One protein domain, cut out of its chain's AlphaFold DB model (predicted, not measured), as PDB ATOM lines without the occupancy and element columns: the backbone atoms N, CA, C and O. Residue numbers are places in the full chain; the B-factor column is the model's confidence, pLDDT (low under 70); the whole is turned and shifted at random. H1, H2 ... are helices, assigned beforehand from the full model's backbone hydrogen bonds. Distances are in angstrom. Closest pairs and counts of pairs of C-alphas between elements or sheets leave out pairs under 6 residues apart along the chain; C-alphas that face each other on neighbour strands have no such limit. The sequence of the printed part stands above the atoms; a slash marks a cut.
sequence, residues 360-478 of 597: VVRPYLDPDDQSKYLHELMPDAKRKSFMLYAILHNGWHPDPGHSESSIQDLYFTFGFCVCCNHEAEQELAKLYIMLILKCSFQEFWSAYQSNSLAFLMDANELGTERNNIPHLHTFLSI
ATOM      1  N   VAL A 360     180.616 159.377 261.532       84.06
ATOM      2  CA  VAL A 360     180.195 160.672 262.096       84.06
ATOM      3  C   VAL A 360     178.987 161.248 261.358       84.06
ATOM      4  O   VAL A 360     178.187 161.971 261.952       84.06
ATOM      5  N   VAL A 361     178.849 160.928 260.070       88.69
ATOM      6  CA  VAL A 361     177.806 161.488 259.209       88.69
ATOM      7  C   VAL A 361     176.682 160.508 258.894       88.69
ATOM      8  O   VAL A 361     175.639 160.945 258.415       88.69
ATOM      9  N   ARG A 362     176.815 159.215 259.222       90.75
ATOM     10  CA  ARG A 362     175.724 158.232 259.078       90.75
ATOM     11  C   ARG A 362     174.392 158.706 259.675       90.75
ATOM     12  O   ARG A 362     173.390 158.520 258.995       90.75
ATOM     13  N   PRO A 363     174.335 159.369 260.849       92.69
ATOM     14  CA  PRO A 363     173.069 159.852 261.405       92.69
ATOM     15  C   PRO A 363     172.320 160.886 260.548       92.69
ATOM     16  O   PRO A 363     171.148 161.132 260.813       92.69
ATOM     17  N   TYR A 364     172.967 161.498 259.546       91.06
ATOM     18  CA  TYR A 364     172.315 162.416 258.601       91.06
ATOM     19  C   TYR A 364     171.527 161.687 257.506       91.06
ATOM     20  O   TYR A 364     170.702 162.310 256.841       91.06
ATOM     21  N   LEU A 365     171.789 160.394 257.288       92.50
ATOM     22  CA  LEU A 365     171.027 159.578 256.348       92.50
ATOM     23  C   LEU A 365     169.642 159.255 256.915       92.50
ATOM     24  O   LEU A 365     169.471 159.101 258.130       92.50
ATOM     25  N   ASP A 366     168.675 159.063 256.017       89.06
ATOM     26  CA  ASP A 366     167.375 158.493 256.370       89.06
ATOM     27  C   ASP A 366     167.566 157.138 257.072       89.06
ATOM     28  O   ASP A 366     168.501 156.410 256.721       89.06
ATOM     29  N   PRO A 367     166.699 156.750 258.026       90.06
ATOM     30  CA  PRO A 367     166.868 155.517 258.802       90.06
ATOM     31  C   PRO A 367     167.122 154.264 257.950       90.06
ATOM     32  O   PRO A 367     167.963 153.437 258.305       90.06
ATOM     33  N   ASP A 368     166.462 154.164 256.793       87.94
ATOM     34  CA  ASP A 368     166.605 153.046 255.851       87.94
ATOM     35  C   ASP A 368     167.970 153.012 255.139       87.94
ATOM     36  O   ASP A 368     168.378 151.970 254.625       87.94
ATOM     37  N   ASP A 369     168.682 154.139 255.091       90.44
ATOM     38  CA  ASP A 369     169.981 154.294 254.434       90.44
ATOM     39  C   ASP A 369     171.163 154.197 255.416       90.44
ATOM     40  O   ASP A 369     172.289 153.947 254.989       90.44
ATOM     41  N   GLN A 370     170.943 154.330 256.729       89.75
ATOM     42  CA  GLN A 370     172.021 154.354 257.735       89.75
ATOM     43  C   GLN A 370     172.835 153.055 257.806       89.75
ATOM     44  O   GLN A 370     174.022 153.083 258.146       89.75
ATOM     45  N   SER A 371     172.217 151.917 257.487       87.31
ATOM     46  CA  SER A 371     172.860 150.597 257.475       87.31
ATOM     47  C   SER A 371     173.487 150.235 256.127       87.31
ATOM     48  O   SER A 371     174.250 149.271 256.057       87.31
ATOM     49  N   LYS A 372     173.203 151.006 255.071       86.50
ATOM     50  CA  LYS A 372     173.679 150.725 253.717       86.50
ATOM     51  C   LYS A 372     175.176 150.990 253.580       86.50
ATOM     52  O   LYS A 372     175.766 151.828 254.274       86.50
ATOM     53  N   TYR A 373     175.802 150.261 252.665       81.38
ATOM     54  CA  TYR A 373     177.146 150.552 252.189       81.38
ATOM     55  C   TYR A 373     177.125 151.734 251.215       81.38
ATOM     56  O   TYR A 373     176.126 152.008 250.552       81.38
ATOM     57  N   LEU A 374     178.268 152.412 251.067       81.25
ATOM     58  CA  LEU A 374     178.385 153.620 250.245       81.25
ATOM     59  C   LEU A 374     177.893 153.428 248.797       81.25
ATOM     60  O   LEU A 374     177.271 154.321 248.232       81.25
ATOM     61  N   HIS A 375     178.145 152.264 248.192       78.94
ATOM     62  CA  HIS A 375     177.733 151.965 246.817       78.94
ATOM     63  C   HIS A 375     176.232 151.664 246.666       78.94
ATOM     64  O   HIS A 375     175.723 151.718 245.552       78.94
ATOM     65  N   GLU A 376     175.535 151.361 247.763       84.38
ATOM     66  CA  GLU A 376     174.089 151.115 247.791       84.38
ATOM     67  C   GLU A 376     173.286 152.415 247.965       84.38
ATOM     68  O   GLU A 376     172.068 152.425 247.772       84.38
ATOM     69  N   LEU A 377     173.955 153.525 248.310       85.31
ATOM     70  CA  LEU A 377     173.341 154.846 248.386       85.31
ATOM     71  C   LEU A 377     173.032 155.355 246.977       85.31
ATOM     72  O   LEU A 377     173.864 155.956 246.304       85.31
ATOM     73  N   MET A 378     171.803 155.111 246.542       86.25
ATOM     74  CA  MET A 378     171.283 155.580 245.265       86.25
ATOM     75  C   MET A 378     170.251 156.697 245.484       86.25
ATOM     76  O   MET A 378     169.508 156.661 246.473       86.25
ATOM     77  N   PRO A 379     170.169 157.690 244.576       91.94
ATOM     78  CA  PRO A 379     170.976 157.870 243.356       91.94
ATOM     79  C   PRO A 379     172.423 158.327 243.640       91.94
ATOM     80  O   PRO A 379     172.732 158.735 244.753       91.94
ATOM     81  N   ASP A 380     173.301 158.328 242.626       87.38
ATOM     82  CA  ASP A 380     174.714 158.755 242.760       87.38
ATOM     83  C   ASP A 380     174.871 160.152 243.392       87.38
ATOM     84  O   ASP A 380     175.833 160.412 244.112       87.38
ATOM     85  N   ALA A 381     173.885 161.032 243.189       90.62
ATOM     86  CA  ALA A 381     173.833 162.329 243.851       90.62
ATOM     87  C   ALA A 381     173.856 162.214 245.383       90.62
ATOM     88  O   ALA A 381     174.655 162.880 246.036       90.62
ATOM     89  N   LYS A 382     173.051 161.303 245.941       93.44
ATOM     90  CA  LYS A 382     173.016 160.998 247.376       93.44
ATOM     91  C   LYS A 382     174.376 160.508 247.864       93.44
ATOM     92  O   LYS A 382     174.888 161.017 248.856       93.44
ATOM     93  N   ARG A 383     174.993 159.570 247.138       91.75
ATOM     94  CA  ARG A 383     176.327 159.042 247.461       91.75
ATOM     95  C   ARG A 383     177.391 160.136 247.498       91.75
ATOM     96  O   ARG A 383     178.097 160.260 248.494       91.75
ATOM     97  N   LYS A 384     177.487 160.959 246.449       91.50
ATOM     98  CA  LYS A 384     178.467 162.058 246.360       91.50
ATOM     99  C   LYS A 384     178.251 163.116 247.441       91.50
ATOM    100  O   LYS A 384     179.218 163.557 248.056       91.50
ATOM    101  N   SER A 385     176.999 163.478 247.722       95.25
ATOM    102  CA  SER A 385     176.663 164.371 248.833       95.25
ATOM    103  C   SER A 385     177.067 163.779 250.184       95.25
ATOM    104  O   SER A 385     177.668 164.480 250.990       95.25
ATOM    105  N   PHE A 386     176.816 162.488 250.420       93.75
ATOM    106  CA  PHE A 386     177.226 161.817 251.656       93.75
ATOM    107  C   PHE A 386     178.751 161.804 251.832       93.75
ATOM    108  O   PHE A 386     179.255 162.065 252.924       93.75
ATOM    109  N   MET A 387     179.501 161.575 250.748       91.19
ATOM    110  CA  MET A 387     180.964 161.667 250.775       91.19
ATOM    111  C   MET A 387     181.454 163.079 251.091       91.19
ATOM    112  O   MET A 387     182.350 163.238 251.919       91.19
ATOM    113  N   LEU A 388     180.850 164.108 250.488       93.81
ATOM    114  CA  LEU A 388     181.185 165.495 250.804       93.81
ATOM    115  C   LEU A 388     180.916 165.811 252.284       93.81
ATOM    116  O   LEU A 388     181.776 166.396 252.938       93.81
ATOM    117  N   TYR A 389     179.768 165.383 252.826       93.88
ATOM    118  CA  TYR A 389     179.449 165.526 254.251       93.88
ATOM    119  C   TYR A 389     180.541 164.896 255.117       93.88
ATOM    120  O   TYR A 389     181.038 165.548 256.031       93.88
ATOM    121  N   ALA A 390     180.941 163.656 254.818       90.12
ATOM    122  CA  ALA A 390     181.971 162.949 255.575       90.12
ATOM    123  C   ALA A 390     183.297 163.722 255.591       90.12
ATOM    124  O   ALA A 390     183.880 163.928 256.654       90.12
ATOM    125  N   ILE A 391     183.746 164.207 254.431       88.56
ATOM    126  CA  ILE A 391     184.980 164.989 254.289       88.56
ATOM    127  C   ILE A 391     184.898 166.288 255.109       88.56
ATOM    128  O   ILE A 391     185.762 166.539 255.955       88.56
ATOM    129  N   LEU A 392     183.827 167.069 254.931       91.31
ATOM    130  CA  LEU A 392     183.640 168.365 255.592       91.31
ATOM    131  C   LEU A 392     183.481 168.238 257.113       91.31
ATOM    132  O   LEU A 392     184.124 168.974 257.863       91.31
ATOM    133  N   HIS A 393     182.690 167.275 257.599       88.00
ATOM    134  CA  HIS A 393     182.523 167.031 259.039       88.00
ATOM    135  C   HIS A 393     183.819 166.596 259.718       88.00
ATOM    136  O   HIS A 393     184.033 166.885 260.897       88.00
ATOM    137  N   ASN A 394     184.702 165.927 258.978       83.75
ATOM    138  CA  ASN A 394     186.021 165.568 259.471       83.75
ATOM    139  C   ASN A 394     187.020 166.736 259.414       83.75
ATOM    140  O   ASN A 394     188.118 166.588 259.947       83.75
ATOM    141  N   GLY A 395     186.636 167.901 258.883       82.25
ATOM    142  CA  GLY A 395     187.460 169.112 258.815       82.25
ATOM    143  C   GLY A 395     188.351 169.190 257.578       82.25
ATOM    144  O   GLY A 395     189.311 169.956 257.568       82.25
ATOM    145  N   TRP A 396     188.056 168.381 256.562       84.00
ATOM    146  CA  TRP A 396     188.741 168.375 255.274       84.00
ATOM    147  C   TRP A 396     187.872 169.037 254.203       84.00
ATOM    148  O   TRP A 396     186.689 169.289 254.410       84.00
ATOM    149  N   HIS A 397     188.438 169.250 253.024       88.75
ATOM    150  CA  HIS A 397     187.689 169.479 251.790       88.75
ATOM    151  C   HIS A 397     188.237 168.545 250.702       88.75
ATOM    152  O   HIS A 397     189.319 167.982 250.886       88.75
ATOM    153  N   PRO A 398     187.511 168.333 249.589       88.50
ATOM    154  CA  PRO A 398     188.030 167.552 248.473       88.50
ATOM    155  C   PRO A 398     189.407 168.064 248.024       88.50
ATOM    156  O   PRO A 398     189.613 169.274 247.944       88.50
ATOM    157  N   ASP A 399     190.334 167.148 247.738       78.75
ATOM    158  CA  ASP A 399     191.705 167.448 247.305       78.75
ATOM    159  C   ASP A 399     191.898 166.981 245.848       78.75
ATOM    160  O   ASP A 399     191.709 165.793 245.556       78.75
ATOM    161  N   PRO A 400     192.287 167.869 244.912       77.06
ATOM    162  CA  PRO A 400     192.520 167.495 243.517       77.06
ATOM    163  C   PRO A 400     193.748 166.585 243.342       77.06
ATOM    164  O   PRO A 400     193.910 165.953 242.293       77.06
ATOM    165  N   GLY A 401     194.628 166.514 244.344       66.56
ATOM    166  CA  GLY A 401     195.792 165.638 244.416       66.56
ATOM    167  C   GLY A 401     195.550 164.302 245.125       66.56
ATOM    168  O   GLY A 401     196.518 163.548 245.285       66.56
ATOM    169  N   HIS A 402     194.312 164.007 245.537       65.62
ATOM    170  CA  HIS A 402     193.967 162.769 246.232       65.62
ATOM    171  C   HIS A 402     194.192 161.535 245.337       65.62
ATOM    172  O   HIS A 402     193.985 161.582 244.124       65.62
ATOM    173  N   SER A 403     194.633 160.418 245.925       55.31
ATOM    174  CA  SER A 403     194.904 159.172 245.187       55.31
ATOM    175  C   SER A 403     193.630 158.464 244.719       55.31
ATOM    176  O   SER A 403     193.643 157.769 243.704       55.31
ATOM    177  N   GLU A 404     192.539 158.633 245.461       61.41
ATOM    178  CA  GLU A 404     191.229 158.067 245.146       61.41
ATOM    179  C   GLU A 404     190.453 158.966 244.173       61.41
ATOM    180  O   GLU A 404     190.129 160.112 244.497       61.41
ATOM    181  N   SER A 405     190.120 158.428 242.995       65.50
ATOM    182  CA  SER A 405     189.397 159.156 241.942       65.50
ATOM    183  C   SER A 405     188.009 159.619 242.381       65.50
ATOM    184  O   SER A 405     187.584 160.703 242.005       65.50
ATOM    185  N   SER A 406     187.327 158.845 243.229       67.19
ATOM    186  CA  SER A 406     185.998 159.182 243.748       67.19
ATOM    187  C   SER A 406     186.004 160.501 244.533       67.19
ATOM    188  O   SER A 406     185.070 161.286 244.413       67.19
ATOM    189  N   ILE A 407     187.073 160.773 245.294       68.12
ATOM    190  CA  ILE A 407     187.265 162.003 246.073       68.12
ATOM    191  C   ILE A 407     187.748 163.140 245.169       68.12
ATOM    192  O   ILE A 407     187.275 164.271 245.304       68.12
ATOM    193  N   GLN A 408     188.629 162.843 244.209       70.69
ATOM    194  CA  GLN A 408     189.044 163.810 243.191       70.69
ATOM    195  C   GLN A 408     187.840 164.315 242.374       70.69
ATOM    196  O   GLN A 408     187.738 165.510 242.089       70.69
ATOM    197  N   ASP A 409     186.881 163.441 242.065       81.12
ATOM    198  CA  ASP A 409     185.648 163.800 241.365       81.12
ATOM    199  C   ASP A 409     184.799 164.795 242.167       81.12
ATOM    200  O   ASP A 409     184.168 165.674 241.573       81.12
ATOM    201  N   LEU A 410     184.799 164.717 243.505       89.19
ATOM    202  CA  LEU A 410     184.064 165.660 244.362       89.19
ATOM    203  C   LEU A 410     184.614 167.083 244.242       89.19
ATOM    204  O   LEU A 410     183.834 168.035 244.289       89.19
ATOM    205  N   TYR A 411     185.928 167.230 244.042       89.38
ATOM    206  CA  TYR A 411     186.572 168.533 243.864       89.38
ATOM    207  C   TYR A 411     185.993 169.282 242.664       89.38
ATOM    208  O   TYR A 411     185.621 170.453 242.756       89.38
ATOM    209  N   PHE A 412     185.857 168.588 241.533       87.81
ATOM    210  CA  PHE A 412     185.248 169.175 240.345       87.81
ATOM    211  C   PHE A 412     183.733 169.326 240.516       87.81
ATOM    212  O   PHE A 412     183.188 170.397 240.275       87.81
ATOM    213  N   THR A 413     183.066 168.273 240.991       89.56
ATOM    214  CA  THR A 413     181.603 168.192 241.115       89.56
ATOM    215  C   THR A 413     181.010 169.315 241.965       89.56
ATOM    216  O   THR A 413     180.005 169.910 241.586       89.56
ATOM    217  N   PHE A 414     181.630 169.621 243.105       94.56
ATOM    218  CA  PHE A 414     181.144 170.642 244.037       94.56
ATOM    219  C   PHE A 414     181.791 172.018 243.821       94.56
ATOM    220  O   PHE A 414     181.641 172.910 244.654       94.56
ATOM    221  N   GLY A 415     182.474 172.219 242.690       93.31
ATOM    222  CA  GLY A 415     182.930 173.539 242.258       93.31
ATOM    223  C   GLY A 415     184.205 174.047 242.921       93.31
ATOM    224  O   GLY A 415     184.547 175.205 242.716       93.31
ATOM    225  N   PHE A 416     184.966 173.215 243.638       93.12
ATOM    226  CA  PHE A 416     186.255 173.641 244.205       93.12
ATOM    227  C   PHE A 416     187.262 174.060 243.127       93.12
ATOM    228  O   PHE A 416     188.080 174.946 243.355       93.12
ATOM    229  N   CYS A 417     187.124 173.536 241.905       90.25
ATOM    230  CA  CYS A 417     187.935 173.952 240.761       90.25
ATOM    231  C   CYS A 417     187.786 175.435 240.361       90.25
ATOM    232  O   CYS A 417     188.604 175.922 239.576       90.25
ATOM    233  N   VAL A 418     186.802 176.179 240.888       92.00
ATOM    234  CA  VAL A 418     186.671 177.632 240.660       92.00
ATOM    235  C   VAL A 418     187.500 178.475 241.641       92.00
ATOM    236  O   VAL A 418     187.792 179.634 241.355       92.00
ATOM    237  N   CYS A 419     187.953 177.900 242.761       89.50
ATOM    238  CA  CYS A 419     188.660 178.609 243.834       89.50
ATOM    239  C   CYS A 419     190.121 178.900 243.476       89.50
ATOM    240  O   CYS A 419     190.876 177.964 243.225       89.50
ATOM    241  N   CYS A 420     190.550 180.166 243.449       80.31
ATOM    242  CA  CYS A 420     191.866 180.582 242.927       80.31
ATOM    243  C   CYS A 420     193.080 180.003 243.683       80.31
ATOM    244  O   CYS A 420     194.147 179.847 243.095       80.31
ATOM    245  N   ASN A 421     192.918 179.655 244.958       80.81
ATOM    246  CA  ASN A 421     193.964 179.130 245.830       80.81
ATOM    247  C   ASN A 421     193.349 178.316 246.986       80.81
ATOM    248  O   ASN A 421     192.127 178.226 247.117       80.81
ATOM    249  N   HIS A 422     194.206 177.766 247.848       81.75
ATOM    250  CA  HIS A 422     193.778 176.984 249.009       81.75
ATOM    251  C   HIS A 422     192.905 177.780 249.996       81.75
ATOM    252  O   HIS A 422     191.982 177.231 250.584       81.75
ATOM    253  N   GLU A 423     193.141 179.084 250.166       84.69
ATOM    254  CA  GLU A 423     192.309 179.929 251.035       84.69
ATOM    255  C   GLU A 423     190.869 180.016 250.507       84.69
ATOM    256  O   GLU A 423     189.919 179.798 251.254       84.69
ATOM    257  N   ALA A 424     190.694 180.224 249.202       87.94
ATOM    258  CA  ALA A 424     189.382 180.217 248.562       87.94
ATOM    259  C   ALA A 424     188.701 178.834 248.617       87.94
ATOM    260  O   ALA A 424     187.477 178.756 248.720       87.94
ATOM    261  N   GLU A 425     189.460 177.734 248.567       91.56
ATOM    262  CA  GLU A 425     188.922 176.381 248.789       91.56
ATOM    263  C   GLU A 425     188.392 176.216 250.220       91.56
ATOM    264  O   GLU A 425     187.313 175.656 250.414       91.56
ATOM    265  N   GLN A 426     189.102 176.757 251.215       89.12
ATOM    266  CA  GLN A 426     188.656 176.762 252.610       89.12
ATOM    267  C   GLN A 426     187.399 177.616 252.804       89.12
ATOM    268  O   GLN A 426     186.492 177.205 253.525       89.12
ATOM    269  N   GLU A 427     187.297 178.774 252.146       92.25
ATOM    270  CA  GLU A 427     186.067 179.579 252.169       92.25
ATOM    271  C   GLU A 427     184.883 178.834 251.532       92.25
ATOM    272  O   GLU A 427     183.785 178.836 252.092       92.25
ATOM    273  N   LEU A 428     185.099 178.103 250.431       96.19
ATOM    274  CA  LEU A 428     184.063 177.245 249.848       96.19
ATOM    275  C   LEU A 428     183.670 176.093 250.785       96.19
ATOM    276  O   LEU A 428     182.487 175.787 250.935       96.19
ATOM    277  N   ALA A 429     184.640 175.467 251.453       95.00
ATOM    278  CA  ALA A 429     184.372 174.429 252.442       95.00
ATOM    279  C   ALA A 429     183.529 174.971 253.608       95.00
ATOM    280  O   ALA A 429     182.552 174.335 254.005       95.00
ATOM    281  N   LYS A 430     183.848 176.172 254.112       93.25
ATOM    282  CA  LYS A 430     183.059 176.865 255.144       93.25
ATOM    283  C   LYS A 430     181.637 177.149 254.670       93.25
ATOM    284  O   LYS A 430     180.702 176.862 255.414       93.25
ATOM    285  N   LEU A 431     181.468 177.642 253.443       96.81
ATOM    286  CA  LEU A 431     180.153 177.866 252.839       96.81
ATOM    287  C   LEU A 431     179.320 176.577 252.812       96.81
ATOM    288  O   LEU A 431     178.168 176.579 253.245       96.81
ATOM    289  N   TYR A 432     179.904 175.461 252.365       97.75
ATOM    290  CA  TYR A 432     179.215 174.170 252.385       97.75
ATOM    291  C   TYR A 432     178.904 173.691 253.806       97.75
ATOM    292  O   TYR A 432     177.799 173.217 254.039       97.75
ATOM    293  N   ILE A 433     179.813 173.848 254.773       95.12
ATOM    294  CA  ILE A 433     179.548 173.502 256.181       95.12
ATOM    295  C   ILE A 433     178.370 174.320 256.727       95.12
ATOM    296  O   ILE A 433     177.470 173.759 257.348       95.12
ATOM    297  N   MET A 434     178.338 175.632 256.472       95.50
ATOM    298  CA  MET A 434     177.223 176.496 256.874       95.50
ATOM    299  C   MET A 434     175.906 176.050 256.237       95.50
ATOM    300  O   MET A 434     174.881 176.040 256.914       95.50
ATOM    301  N   LEU A 435     175.936 175.645 254.965       97.12
ATOM    302  CA  LEU A 435     174.762 175.134 254.265       97.12
ATOM    303  C   LEU A 435     174.256 173.828 254.884       97.12
ATOM    304  O   LEU A 435     173.074 173.715 255.193       97.12
ATOM    305  N   ILE A 436     175.154 172.873 255.126       95.25
ATOM    306  CA  ILE A 436     174.839 171.562 255.712       95.25
ATOM    307  C   ILE A 436     174.230 171.693 257.115       95.25
ATOM    308  O   ILE A 436     173.396 170.880 257.503       95.25
ATOM    309  N   LEU A 437     174.609 172.727 257.871       92.69
ATOM    310  CA  LEU A 437     174.021 173.025 259.179       92.69
ATOM    311  C   LEU A 437     172.628 173.672 259.097       92.69
ATOM    312  O   LEU A 437     171.925 173.707 260.107       92.69
ATOM    313  N   LYS A 438     172.241 174.208 257.935       95.44
ATOM    314  CA  LYS A 438     170.972 174.921 257.723       95.44
ATOM    315  C   LYS A 438     169.924 174.121 256.941       95.44
ATOM    316  O   LYS A 438     168.744 174.435 257.062       95.44
ATOM    317  N   CYS A 439     170.316 173.091 256.190       95.12
ATOM    318  CA  CYS A 439     169.394 172.232 255.444       95.12
ATOM    319  C   CYS A 439     169.476 170.762 255.874       95.12
ATOM    320  O   CYS A 439     170.489 170.288 256.386       95.12
ATOM    321  N   SER A 440     168.420 170.000 255.607       94.88
ATOM    322  CA  SER A 440     168.453 168.544 255.733       94.88
ATOM    323  C   SER A 440     169.369 167.914 254.678       94.88
ATOM    324  O   SER A 440     169.606 168.470 253.600       94.88
ATOM    325  N   PHE A 441     169.854 166.703 254.959       95.56
ATOM    326  CA  PHE A 441     170.620 165.932 253.980       95.56
ATOM    327  C   PHE A 441     169.818 165.699 252.692       95.56
ATOM    328  O   PHE A 441     170.373 165.793 251.597       95.56
ATOM    329  N   GLN A 442     168.506 165.458 252.812       94.81
ATOM    330  CA  GLN A 442     167.635 165.243 251.662       94.81
ATOM    331  C   GLN A 442     167.490 166.470 250.768       94.81
ATOM    332  O   GLN A 442     167.593 166.342 249.546       94.81
ATOM    333  N   GLU A 443     167.313 167.653 251.354       96.56
ATOM    334  CA  GLU A 443     167.306 168.910 250.602       96.56
ATOM    335  C   GLU A 443     168.637 169.122 249.879       96.56
ATOM    336  O   GLU A 443     168.639 169.455 248.694       96.56
ATOM    337  N   PHE A 444     169.763 168.851 250.549       97.31
ATOM    338  CA  PHE A 444     171.091 169.022 249.966       97.31
ATOM    339  C   PHE A 444     171.315 168.134 248.738       97.31
ATOM    340  O   PHE A 444     171.655 168.637 247.662       97.31
ATOM    341  N   TRP A 445     171.138 166.812 248.863       96.00
ATOM    342  CA  TRP A 445     171.428 165.915 247.737       96.00
ATOM    343  C   TRP A 445     170.410 166.059 246.603       96.00
ATOM    344  O   TRP A 445     170.778 165.914 245.436       96.00
ATOM    345  N   SER A 446     169.158 166.418 246.914       96.00
ATOM    346  CA  SER A 446     168.141 166.727 245.900       96.00
ATOM    347  C   SER A 446     168.478 168.016 245.144       96.00
ATOM    348  O   SER A 446     168.328 168.079 243.919       96.00
ATOM    349  N   ALA A 447     168.985 169.035 245.845       96.12
ATOM    350  CA  ALA A 447     169.452 170.268 245.221       96.12
ATOM    351  C   ALA A 447     170.674 170.022 244.328       96.12
ATOM    352  O   ALA A 447     170.741 170.540 243.214       96.12
ATOM    353  N   TYR A 448     171.608 169.173 244.764       94.81
ATOM    354  CA  TYR A 448     172.723 168.735 243.926       94.81
ATOM    355  C   TYR A 448     172.239 168.016 242.661       94.81
ATOM    356  O   TYR A 448     172.614 168.402 241.556       94.81
ATOM    357  N   GLN A 449     171.342 167.038 242.796       93.62
ATOM    358  CA  GLN A 449     170.816 166.283 241.657       93.62
ATOM    359  C   GLN A 449     170.086 167.157 240.626       93.62
ATOM    360  O   GLN A 449     170.089 166.841 239.439       93.62
ATOM    361  N   SER A 450     169.441 168.231 241.080       92.56
ATOM    362  CA  SER A 450     168.668 169.153 240.241       92.56
ATOM    363  C   SER A 450     169.452 170.387 239.777       92.56
ATOM    364  O   SER A 450     168.848 171.301 239.217       92.56
ATOM    365  N   ASN A 451     170.773 170.435 240.006       92.44
ATOM    366  CA  ASN A 451     171.632 171.590 239.698       92.44
ATOM    367  C   ASN A 451     171.140 172.899 240.344       92.44
ATOM    368  O   ASN A 451     171.243 173.979 239.766       92.44
ATOM    369  N   SER A 452     170.580 172.806 241.552       95.06
ATOM    370  CA  SER A 452     169.995 173.925 242.297       95.06
ATOM    371  C   SER A 452     170.714 174.217 243.620       95.06
ATOM    372  O   SER A 452     170.205 174.979 244.437       95.06
ATOM    373  N   LEU A 453     171.932 173.695 243.831       96.56
ATOM    374  CA  LEU A 453     172.746 173.999 245.024       96.56
ATOM    375  C   LEU A 453     172.932 175.501 245.245       96.56
ATOM    376  O   LEU A 453     172.810 175.976 246.369       96.56
ATOM    377  N   ALA A 454     173.182 176.259 244.176       95.56
ATOM    378  CA  ALA A 454     173.331 177.706 244.273       95.56
ATOM    379  C   ALA A 454     172.036 178.380 244.763       95.56
ATOM    380  O   ALA A 454     172.100 179.307 245.566       95.56
ATOM    381  N   PHE A 455     170.873 177.892 244.323       95.62
ATOM    382  CA  PHE A 455     169.573 178.361 244.801       95.62
ATOM    383  C   PHE A 455     169.331 177.958 246.260       95.62
ATOM    384  O   PHE A 455     168.859 178.774 247.046       95.62
ATOM    385  N   LEU A 456     169.706 176.735 246.648       97.50
ATOM    386  CA  LEU A 456     169.615 176.280 248.034       97.50
ATOM    387  C   LEU A 456     170.484 177.141 248.969       97.50
ATOM    388  O   LEU A 456     170.041 177.469 250.067       97.50
ATOM    389  N   MET A 457     171.681 177.554 248.532       97.50
ATOM    390  CA  MET A 457     172.523 178.508 249.272       97.50
ATOM    391  C   MET A 457     171.801 179.843 249.488       97.50
ATOM    392  O   MET A 457     171.751 180.331 250.615       97.50
ATOM    393  N   ASP A 458     171.192 180.406 248.441       95.38
ATOM    394  CA  ASP A 458     170.455 181.675 248.536       95.38
ATOM    395  C   ASP A 458     169.240 181.562 249.464       95.38
ATOM    396  O   ASP A 458     169.021 182.432 250.306       95.38
ATOM    397  N   ALA A 459     168.488 180.463 249.359       96.44
ATOM    398  CA  ALA A 459     167.331 180.186 250.208       96.44
ATOM    399  C   ALA A 459     167.697 180.043 251.698       96.44
ATOM    400  O   ALA A 459     166.849 180.269 252.556       96.44
ATOM    401  N   ASN A 460     168.954 179.707 252.007       96.50
ATOM    402  CA  ASN A 460     169.489 179.586 253.367       96.50
ATOM    403  C   ASN A 460     170.272 180.831 253.833       96.50
ATOM    404  O   ASN A 460     171.022 180.765 254.815       96.50
ATOM    405  N   GLU A 461     170.083 181.968 253.152       96.06
ATOM    406  CA  GLU A 461     170.722 183.263 253.439       96.06
ATOM    407  C   GLU A 461     172.249 183.265 253.254       96.06
ATOM    408  O   GLU A 461     172.938 184.100 253.828       96.06
ATOM    409  N   LEU A 462     172.791 182.348 252.444       96.44
ATOM    410  CA  LEU A 462     174.233 182.224 252.170       96.44
ATOM    411  C   LEU A 462     174.639 182.830 250.817       96.44
ATOM    412  O   LEU A 462     175.710 182.539 250.277       96.44
ATOM    413  N   GLY A 463     173.766 183.648 250.225       93.31
ATOM    414  CA  GLY A 463     174.000 184.247 248.911       93.31
ATOM    415  C   GLY A 463     175.178 185.222 248.897       93.31
ATOM    416  O   GLY A 463     175.905 185.286 247.907       93.31
ATOM    417  N   THR A 464     175.416 185.939 250.000       93.69
ATOM    418  CA  THR A 464     176.549 186.871 250.132       93.69
ATOM    419  C   THR A 464     177.876 186.115 250.118       93.69
ATOM    420  O   THR A 464     178.760 186.428 249.324       93.69
ATOM    421  N   GLU A 465     177.992 185.075 250.938       93.31
ATOM    422  CA  GLU A 465     179.162 184.208 251.043       93.31
ATOM    423  C   GLU A 465     179.430 183.481 249.724       93.31
ATOM    424  O   GLU A 465     180.569 183.436 249.266       93.31
ATOM    425  N   ARG A 466     178.380 182.984 249.058       95.25
ATOM    426  CA  ARG A 466     178.498 182.389 247.721       95.25
ATOM    427  C   ARG A 466     179.041 183.388 246.699       95.25
ATOM    428  O   ARG A 466     179.891 183.024 245.892       95.25
ATOM    429  N   ASN A 467     178.567 184.633 246.719       93.25
ATOM    430  CA  ASN A 467     178.996 185.667 245.772       93.25
ATOM    431  C   ASN A 467     180.445 186.135 246.006       93.25
ATOM    432  O   ASN A 467     181.049 186.687 245.087       93.25
ATOM    433  N   ASN A 468     181.025 185.877 247.185       91.69
ATOM    434  CA  ASN A 468     182.449 186.118 247.442       91.69
ATOM    435  C   ASN A 468     183.363 185.151 246.671       91.69
ATOM    436  O   ASN A 468     184.560 185.414 246.569       91.69
ATOM    437  N   ILE A 469     182.824 184.051 246.133       92.50
ATOM    438  CA  ILE A 469     183.566 183.060 245.352       92.50
ATOM    439  C   ILE A 469     183.220 183.259 243.867       92.50
ATOM    440  O   ILE A 469     182.130 182.872 243.427       92.50
ATOM    441  N   PRO A 470     184.123 183.859 243.068       91.44
ATOM    442  CA  PRO A 470     183.857 184.147 241.665       91.44
ATOM    443  C   PRO A 470     183.487 182.892 240.876       91.44
ATOM    444  O   PRO A 470     184.040 181.815 241.093       91.44
ATOM    445  N   HIS A 471     182.557 183.042 239.932       92.88
ATOM    446  CA  HIS A 471     182.097 181.993 239.008       92.88
ATOM    447  C   HIS A 471     181.397 180.779 239.639       92.88
ATOM    448  O   HIS A 471     180.850 179.968 238.892       92.88
ATOM    449  N   LEU A 472     181.322 180.666 240.972       94.88
ATOM    450  CA  LEU A 472     180.725 179.515 241.657       94.88
ATOM    451  C   LEU A 472     179.251 179.307 241.284       94.88
ATOM    452  O   LEU A 472     178.854 178.196 240.940       94.88
ATOM    453  N   HIS A 473     178.444 180.373 241.310       93.75
ATOM    454  CA  HIS A 473     177.029 180.299 240.930       93.75
ATOM    455  C   HIS A 473     176.857 179.778 239.497       93.75
ATOM    456  O   HIS A 473     176.084 178.849 239.256       93.75
ATOM    457  N   THR A 474     177.607 180.355 238.553       91.94
ATOM    458  CA  THR A 474     177.572 179.964 237.141       91.94
ATOM    459  C   THR A 474     177.995 178.511 236.968       91.94
ATOM    460  O   THR A 474     177.325 177.773 236.253       91.94
ATOM    461  N   PHE A 475     179.058 178.084 237.654       93.38
ATOM    462  CA  PHE A 475     179.568 176.718 237.588       93.38
ATOM    463  C   PHE A 475     178.562 175.691 238.128       93.38
ATOM    464  O   PHE A 475     178.263 174.712 237.451       93.38
ATOM    465  N   LEU A 476     177.987 175.928 239.312       93.19
ATOM    466  CA  LEU A 476     177.017 175.010 239.926       93.19
ATOM    467  C   LEU A 476     175.690 174.919 239.152       93.19
ATOM    468  O   LEU A 476     174.944 173.955 239.327       93.19
ATOM    469  N   SER A 477     175.404 175.902 238.296       90.00
ATOM    470  CA  SER A 477     174.196 175.945 237.467       90.00
ATOM    471  C   SER A 477     174.345 175.215 236.123       90.00
ATOM    472  O   SER A 477     173.368 175.116 235.378       90.00
ATOM    473  N   ILE A 478     175.538 174.698 235.792       85.94
ATOM    474  CA  ILE A 478     175.780 173.922 234.565       85.94
ATOM    475  C   ILE A 478     175.036 172.587 234.671       85.94
ATOM    476  O   ILE A 478     175.292 171.804 235.587       85.94
TER     477      ILE A 478
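AT A GLANCE: This is residues 360 to 478 of the 597 residues of an uncharacterized protein of Scleroderma citrinum Foug A (UniProt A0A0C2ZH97). A rounded cluster of crossed helices, with H1 near its middle: the first part of H1 packs on H4, its last part meets the long H3 about crosswise, and the short helices H4 to H7 follow one another in tight turns. H2 sits at another side of H1 than H4, and the first stretch, residues 360 to 379, lies at the rim of the model with no named helix. The printed part has 119 residues with seven named helices, H1 to H7 in order, and no named strand: the class is all helix. It is compact, with a radius of gyration of the C-alphas of 13.5 A, and spans 38 by 34 by 25 A.

HOW THE PARTS SIT: H1, residues 380 to 393, only just touches H2, residues 405 to 413, with 3 pairs of C-alphas within 8 A, the closest being Lys 384 and Leu 410 at 6.9 A; their lines are about perpendicular at 88 degrees. Residues 389 to 393 alone of H1 touch H3, residues 422 to 438; the closest C-alphas are those of Leu 392 and Ile 433, 6.6 A apart, and the lines are only just about perpendicular at 72 degrees. Residues 381 to 385 alone of H1 touch H4, residues 441 to 449, opposite ways at a steep tilt of 56 degrees, the closest C-alphas being Lys 382 and Trp 445, 5.2 A apart. H4 touches H5, residues 453 to 459, opposite ways at a steep tilt of 52 degrees, with the closest C-alphas, Ala 447 and Leu 453, 5.0 A apart. H5 only just touches H6, residues 463 to 467, with 3 pairs of C-alphas within 8 A, the closest being Met 457 and Gly 463 at 5.9 A. H5 also only just touches H7, residues 472 to 476, with 3 such pairs, the closest being Ala 454 and His 473 at 5.6 A. H2 and H3 are apart. In H1, H3, H4, H5, H6 and H7 each O i to N i+4 pair is within hydrogen-bond range; in H2 it is 3 of 5.

IN THESE COORDINATES: H1 begins at C-alpha 380 at (174.714, 158.755, 242.760) and is 19.9 A long. H3, the longest helix, measures 24.5 A from C-alpha 422 to C-alpha 438; H2 measures 12.0 A and H4 12.3 A. H7 ends at C-alpha 476 at (177.017, 175.010, 239.926).

THE WHOLE: The C-alphas farthest apart, those of Asp 368 and Cys 420, are 39.5 A apart. The printed part has no cut. The link from H1 to H2 is long, with 11 residues. Mean pLDDT of the printed part is 89.4; residues 401 to 407 are under 70.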